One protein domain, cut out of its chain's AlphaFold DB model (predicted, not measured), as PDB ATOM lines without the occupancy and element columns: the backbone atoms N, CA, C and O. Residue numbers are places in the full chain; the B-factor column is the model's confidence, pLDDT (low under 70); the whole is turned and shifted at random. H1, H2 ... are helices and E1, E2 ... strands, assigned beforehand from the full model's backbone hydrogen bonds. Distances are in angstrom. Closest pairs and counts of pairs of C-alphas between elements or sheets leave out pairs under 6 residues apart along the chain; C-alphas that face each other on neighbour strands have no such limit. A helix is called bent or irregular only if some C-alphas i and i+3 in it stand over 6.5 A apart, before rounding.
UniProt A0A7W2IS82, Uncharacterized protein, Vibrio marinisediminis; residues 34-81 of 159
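Overview. This is residues 34 to 81 of the 159 residues of an uncharacterized protein of Vibrio marinisediminis (UniProt A0A7W2IS82). A small sheet of three short antiparallel strands, E1, E2 and E3, makes a wall, and one helix, H1, packs loosely on it by way of E3. After E3 the chain folds back along that strand, with residues 62 to 63 in a short pairing beside it; past H1, residues 76 to 81 run back toward the E1 edge. The printed part has 48 residues, with three named strands and then one named helix along the chain; the sheet's order is E1, E2, E3. The class is mixed, helices and strands, with 22 residues in named elements, under half of those printed. The whole is compact, with a radius of gyration of the C-alphas of 9.8 A and spans of 26 by 19 by 19 A.

Arrangement. The inner strand of the sheet is E2, residues 45 to 48, and the edge strands are E1, residues 36 to 39, and E3, residues 53 to 56. These three form a meander, each strand the antiparallel neighbour of the one before. E1 and E2, a hairpin, stand at 166 degrees between their directions, with N 38 and O 46 within hydrogen-bond range at 2.7 A. E2 and E3, also a hairpin at 166 degrees, have N 47 and O 54 within hydrogen-bond range at 2.8 A. Beyond the named strands, residues 55 to 56 of E3 pair antiparallel with residues 62 to 63. H1, residues 66 to 75, is on the sheet but only grazes it, with its residues 66 to 73. The closest C-alphas of E3 and H1 are those of Ile 55 and Ile 69, 6.3 A apart; the closest of E2 and H1 are those of Ile 46 and Ile 69, 7.9 A apart. In H1, each O i to N i+4 pair is within hydrogen-bond range.

Along the chain. E1 begins at C-alpha 36, at (-58.783, -18.603, 48.445), and measures 10.1 A from first to last C-alpha. E2 measures 10.0 A and E3 10.2 A; E3 ends at C-alpha 56, at (-46.120, -14.416, 46.133). H1 has 10 residues, Val 66 to Asn 75, measures 14.4 A and ends at C-alpha 75, at (-42.325, -29.553, 46.464); it is not bent.

Size, cuts and confidence. The two C-alphas farthest apart are those of Glu 50 and Asp 59, 26.1 A. The printed part has no cut. The links E1 to E2 and E2 to E3 are tight, and the link E3 to H1, 9 residues, is short; no link is long. The mean pLDDT of the printed part is 72.1, and 18 residues are under 70: residues 34 to 39, 41 to 43, 49 to 50 and 75 to 81.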
ATOM      1  N   GLU A  34     -58.851 -24.694  45.877       50.91
ATOM      2  CA  GLU A  34     -60.111 -23.948  45.880       50.91
ATOM      3  C   GLU A  34     -59.829 -22.437  45.929       50.91
ATOM      4  O   GLU A  34     -58.786 -22.007  46.432       50.91
ATOM      5  N   ASN A  35     -60.770 -21.624  45.432       56.25
ATOM      6  CA  ASN A  35     -60.695 -20.165  45.523       56.25
ATOM      7  C   ASN A  35     -60.343 -19.741  46.958       56.25
ATOM      8  O   ASN A  35     -61.058 -20.063  47.908       56.25
ATOM      9  N   GLY A  36     -59.242 -19.014  47.130       59.06
ATOM     10  CA  GLY A  36     -58.783 -18.603  48.445       59.06
ATOM     11  C   GLY A  36     -57.310 -18.227  48.507       59.06
ATOM     12  O   GLY A  36     -56.585 -18.214  47.518       59.06
ATOM     13  N   LEU A  37     -56.878 -17.889  49.720       64.62
ATOM     14  CA  LEU A  37     -55.516 -17.462  50.027       64.62
ATOM     15  C   LEU A  37     -54.794 -18.543  50.837       64.62
ATOM     16  O   LEU A  37     -55.157 -18.780  51.987       64.62
ATOM     17  N   THR A  38     -53.814 -19.213  50.250       68.00
ATOM     18  CA  THR A  38     -52.971 -20.251  50.855       68.00
ATOM     19  C   THR A  38     -51.663 -19.645  51.345       68.00
ATOM     20  O   THR A  38     -51.102 -18.775  50.691       68.00
ATOM     21  N   PHE A  39     -51.165 -20.122  52.480       68.38
ATOM     22  CA  PHE A  39     -49.897 -19.733  53.083       68.38
ATOM     23  C   PHE A  39     -49.059 -20.987  53.302       68.38
ATOM     24  O   PHE A  39     -49.599 -22.071  53.544       68.38
ATOM     25  N   PHE A  40     -47.750 -20.816  53.212       71.75
ATOM     26  CA  PHE A  40     -46.762 -21.862  53.411       71.75
ATOM     27  C   PHE A  40     -45.859 -21.504  54.587       71.75
ATOM     28  O   PHE A  40     -45.702 -20.331  54.935       71.75
ATOM     29  N   SER A  41     -45.253 -22.524  55.195       61.00
ATOM     30  CA  SER A  41     -44.344 -22.362  56.339       61.00
ATOM     31  C   SER A  41     -43.135 -21.472  56.032       61.00
ATOM     32  O   SER A  41     -42.600 -20.823  56.928       61.00
ATOM     33  N   ASP A  42     -42.733 -21.394  54.764       65.38
ATOM     34  CA  ASP A  42     -41.633 -20.552  54.300       65.38
ATOM     35  C   ASP A  42     -42.024 -19.078  54.086       65.38
ATOM     36  O   ASP A  42     -41.168 -18.289  53.697       65.38
ATOM     37  N   GLY A  43     -43.287 -18.698  54.327       62.12
ATOM     38  CA  GLY A  43     -43.818 -17.347  54.122       62.12
ATOM     39  C   GLY A  43     -44.396 -17.084  52.727       62.12
ATOM     40  O   GLY A  43     -44.936 -16.000  52.485       62.12
ATOM     41  N   THR A  44     -44.319 -18.052  51.813       76.25
ATOM     42  CA  THR A  44     -44.934 -17.976  50.483       76.25
ATOM     43  C   THR A  44     -46.458 -18.001  50.589       76.25
ATOM     44  O   THR A  44     -47.038 -18.562  51.520       76.25
ATOM     45  N   GLN A  45     -47.123 -17.360  49.631       80.62
ATOM     46  CA  GLN A  45     -48.570 -17.186  49.588       80.62
ATOM     47  C   GLN A  45     -49.088 -17.514  48.192       80.62
ATOM     48  O   GLN A  45     -48.470 -17.113  47.211       80.62
ATOM     49  N   ILE A  46     -50.228 -18.191  48.082       78.94
ATOM     50  CA  ILE A  46     -50.949 -18.365  46.814       78.94
ATOM     51  C   ILE A  46     -52.342 -17.763  46.959       78.94
ATOM     52  O   ILE A  46     -53.062 -18.105  47.886       78.94
ATOM     53  N   ILE A  47     -52.726 -16.885  46.044       77.50
ATOM     54  CA  ILE A  47     -54.066 -16.312  45.936       77.50
ATOM     55  C   ILE A  47     -54.713 -16.908  44.695       77.50
ATOM     56  O   ILE A  47     -54.170 -16.768  43.603       77.50
ATOM     57  N   GLN A  48     -55.873 -17.531  44.851       70.50
ATOM     58  CA  GLN A  48     -56.629 -18.106  43.748       70.50
ATOM     59  C   GLN A  48     -58.076 -17.624  43.753       70.50
ATOM     60  O   GLN A  48     -58.717 -17.545  44.799       70.50
ATOM     61  N   ASN A  49     -58.590 -17.309  42.571       62.38
ATOM     62  CA  ASN A  49     -60.004 -17.076  42.311       62.38
ATOM     63  C   ASN A  49     -60.420 -17.825  41.031       62.38
ATOM     64  O   ASN A  49     -59.607 -18.510  40.413       62.38
ATOM     65  N   GLU A  50     -61.672 -17.651  40.604       63.75
ATOM     66  CA  GLU A  50     -62.245 -18.344  39.437       63.75
ATOM     67  C   GLU A  50     -61.521 -18.061  38.111       63.75
ATOM     68  O   GLU A  50     -61.724 -18.766  37.125       63.75
ATOM     69  N   HIS A  51     -60.690 -17.020  38.067       72.31
ATOM     70  CA  HIS A  51     -60.089 -16.514  36.836       72.31
ATOM     71  C   HIS A  51     -58.560 -16.520  36.854       72.31
ATOM     72  O   HIS A  51     -57.940 -16.459  35.796       72.31
ATOM     73  N   THR A  52     -57.937 -16.549  38.032       77.50
ATOM     74  CA  THR A  52     -56.510 -16.266  38.206       77.50
ATOM     75  C   THR A  52     -55.937 -16.989  39.416       77.50
ATOM     76  O   THR A  52     -56.614 -17.210  40.421       77.50
ATOM     77  N   SER A  53     -54.657 -17.335  39.322       80.94
ATOM     78  CA  SER A  53     -53.850 -17.825  40.436       80.94
ATOM     79  C   SER A  53     -52.550 -17.040  40.471       80.94
ATOM     80  O   SER A  53     -51.906 -16.868  39.442       80.94
ATOM     81  N   ILE A  54     -52.173 -16.551  41.645       85.38
ATOM     82  CA  ILE A  54     -50.970 -15.750  41.856       85.38
ATOM     83  C   ILE A  54     -50.211 -16.360  43.024       85.38
ATOM     84  O   ILE A  54     -50.785 -16.570  44.087       85.38
ATOM     85  N   ILE A  55     -48.916 -16.600  42.859       85.12
ATOM     86  CA  ILE A  55     -47.999 -16.923  43.951       85.12
ATOM     87  C   ILE A  55     -47.141 -15.706  44.280       85.12
ATOM     88  O   ILE A  55     -46.558 -15.078  43.397       85.12
ATOM     89  N   LYS A  56     -47.054 -15.382  45.566       85.12
ATOM     90  CA  LYS A  56     -46.120 -14.416  46.133       85.12
ATOM     91  C   LYS A  56     -45.135 -15.174  47.009       85.12
ATOM     92  O   LYS A  56     -45.506 -15.695  48.055       85.12
ATOM     93  N   PHE A  57     -43.885 -15.224  46.581       84.00
ATOM     94  CA  PHE A  57     -42.799 -15.841  47.329       84.00
ATOM     95  C   PHE A  57     -42.396 -14.981  48.529       84.00
ATOM     96  O   PHE A  57     -42.582 -13.761  48.535       84.00
ATOM     97  N   ASN A  58     -41.792 -15.615  49.532       81.50
ATOM     98  CA  ASN A  58     -41.275 -14.920  50.713       81.50
ATOM     99  C   ASN A  58     -40.177 -13.886  50.379       81.50
ATOM    100  O   ASN A  58     -40.037 -12.874  51.057       81.50
ATOM    101  N   ASP A  59     -39.444 -14.085  49.281       78.62
ATOM    102  CA  ASP A  59     -38.460 -13.118  48.770       78.62
ATOM    103  C   ASP A  59     -39.092 -11.901  48.060       78.62
ATOM    104  O   ASP A  59     -38.383 -11.036  47.545       78.62
ATOM    105  N   GLY A  60     -40.425 -11.824  48.022       77.62
ATOM    106  CA  GLY A  60     -41.180 -10.735  47.412       77.62
ATOM    107  C   GLY A  60     -41.434 -10.897  45.914       77.62
ATOM    108  O   GLY A  60     -42.159 -10.079  45.347       77.62
ATOM    109  N   ARG A  61     -40.904 -11.942  45.259       89.50
ATOM    110  CA  ARG A  61     -41.235 -12.230  43.857       89.50
ATOM    111  C   ARG A  61     -42.697 -12.644  43.729       89.50
ATOM    112  O   ARG A  61     -43.234 -13.352  44.579       89.50
ATOM    113  N   ILE A  62     -43.326 -12.236  42.634       90.50
ATOM    114  CA  ILE A  62     -44.714 -12.567  42.311       90.50
ATOM    115  C   ILE A  62     -44.737 -13.241  40.940       90.50
ATOM    116  O   ILE A  62     -44.009 -12.829  40.038       90.50
ATOM    117  N   SER A  63     -45.543 -14.289  40.797       88.62
ATOM    118  CA  SER A  63     -45.745 -15.012  39.542       88.62
ATOM    119  C   SER A  63     -47.203 -15.437  39.422       88.62
ATOM    120  O   SER A  63     -47.806 -15.865  40.399       88.62
ATOM    121  N   ASP A  64     -47.755 -15.369  38.223       87.44
ATOM    122  CA  ASP A  64     -49.065 -15.913  37.847       87.44
ATOM    123  C   ASP A  64     -48.941 -17.143  36.924       87.44
ATOM    124  O   ASP A  64     -49.937 -17.774  36.575       87.44
ATOM    125  N   ASP A  65     -47.710 -17.536  36.565       86.06
ATOM    126  CA  ASP A  65     -47.445 -18.747  35.786       86.06
ATOM    127  C   ASP A  65     -47.875 -20.012  36.544       86.06
ATOM    128  O   ASP A  65     -47.280 -20.420  37.550       86.06
ATOM    129  N   VAL A  66     -48.882 -20.683  35.987       79.56
ATOM    130  CA  VAL A  66     -49.446 -21.944  36.477       79.56
ATOM    131  C   VAL A  66     -48.367 -23.014  36.672       79.56
ATOM    132  O   VAL A  66     -48.429 -23.789  37.629       79.56
ATOM    133  N   SER A  67     -47.342 -23.052  35.820       82.19
ATOM    134  CA  SER A  67     -46.238 -24.016  35.899       82.19
ATOM    135  C   SER A  67     -45.386 -23.809  37.149       82.19
ATOM    136  O   SER A  67     -44.971 -24.776  37.793       82.19
ATOM    137  N   VAL A  68     -45.142 -22.547  37.509       82.25
ATOM    138  CA  VAL A  68     -44.388 -22.164  38.707       82.25
ATOM    139  C   VAL A  68     -45.182 -22.524  39.960       82.25
ATOM    140  O   VAL A  68     -44.642 -23.170  40.859       82.25
ATOM    141  N   ILE A  69     -46.473 -22.186  39.979       77.69
ATOM    142  CA  ILE A  69     -47.398 -22.478  41.083       77.69
ATOM    143  C   ILE A  69     -47.504 -23.994  41.310       77.69
ATOM    144  O   ILE A  69     -47.323 -24.481  42.426       77.69
ATOM    145  N   SER A  70     -47.695 -24.758  40.233       74.50
ATOM    146  CA  SER A  70     -47.825 -26.220  40.273       74.50
ATOM    147  C   SER A  70     -46.541 -26.907  40.731       74.50
ATOM    148  O   SER A  70     -46.576 -27.877  41.488       74.50
ATOM    149  N   LYS A  71     -45.380 -26.416  40.279       81.25
ATOM    150  CA  LYS A  71     -44.075 -26.934  40.707       81.25
ATOM    151  C   LYS A  71     -43.827 -26.662  42.188       81.25
ATOM    152  O   LYS A  71     -43.284 -27.526  42.872       81.25
ATOM    153  N   TYR A  72     -44.216 -25.485  42.667       79.38
ATOM    154  CA  TYR A  72     -44.082 -25.120  44.069       79.38
ATOM    155  C   TYR A  72     -44.970 -26.009  44.954       79.38
ATOM    156  O   TYR A  72     -44.461 -26.659  45.859       79.38
ATOM    157  N   LEU A  73     -46.251 -26.176  44.608       72.56
ATOM    158  CA  LEU A  73     -47.185 -27.046  45.339       72.56
ATOM    159  C   LEU A  73     -46.723 -28.503  45.467       72.56
ATOM    160  O   LEU A  73     -46.970 -29.135  46.486       72.56
ATOM    161  N   LYS A  74     -46.036 -29.039  44.454       72.75
ATOM    162  CA  LYS A  74     -45.494 -30.408  44.495       72.75
ATOM    163  C   LYS A  74     -44.320 -30.580  45.452       72.75
ATOM    164  O   LYS A  74     -44.089 -31.688  45.924       72.75
ATOM    165  N   ASN A  75     -43.556 -29.515  45.678       68.12
ATOM    166  CA  ASN A  75     -42.325 -29.553  46.464       68.12
ATOM    167  C   ASN A  75     -42.518 -29.029  47.893       68.12
ATOM    168  O   ASN A  75     -41.660 -29.258  48.743       68.12
ATOM    169  N   SER A  76     -43.617 -28.326  48.158       59.84
ATOM    170  CA  SER A  76     -43.923 -27.759  49.466       59.84
ATOM    171  C   SER A  76     -44.688 -28.772  50.314       59.84
ATOM    172  O   SER A  76     -45.885 -28.971  50.128       59.84
ATOM    173  N   ALA A  77     -43.984 -29.416  51.248       49.31
ATOM    174  CA  ALA A  77     -44.558 -30.419  52.148       49.31
ATOM    175  C   ALA A  77     -45.468 -29.819  53.242       49.31
ATOM    176  O   ALA A  77     -46.341 -30.517  53.746       49.31
ATOM    177  N   ASP A  78     -45.318 -28.527  53.560       51.97
ATOM    178  CA  ASP A  78     -45.939 -27.916  54.741       51.97
ATOM    179  C   ASP A  78     -46.772 -26.677  54.385       51.97
ATOM    180  O   ASP A  78     -46.321 -25.525  54.432       51.97
ATOM    181  N   ILE A  79     -48.038 -26.912  54.049       50.12
ATOM    182  CA  ILE A  79     -49.047 -25.856  53.925       50.12
ATOM    183  C   ILE A  79     -49.468 -25.462  55.344       50.12
ATOM    184  O   ILE A  79     -50.370 -26.062  55.929       50.12
ATOM    185  N   THR A  80     -48.770 -24.482  55.924       45.78
ATOM    186  CA  THR A  80     -49.152 -23.897  57.214       45.78
ATOM    187  C   THR A  80     -49.884 -22.617  56.948       45.78
ATOM    188  O   THR A  80     -49.339 -21.622  56.473       45.78
ATOM    189  N   ARG A  81     -51.154 -22.650  57.268       46.94
ATOM    190  CA  ARG A  81     -52.040 -21.568  56.973       46.94
ATOM    191  C   ARG A  81     -52.448 -21.146  58.430       46.94
ATOM    192  O   ARG A  81     -53.035 -21.960  59.110       46.94
TER     193      ARG A  81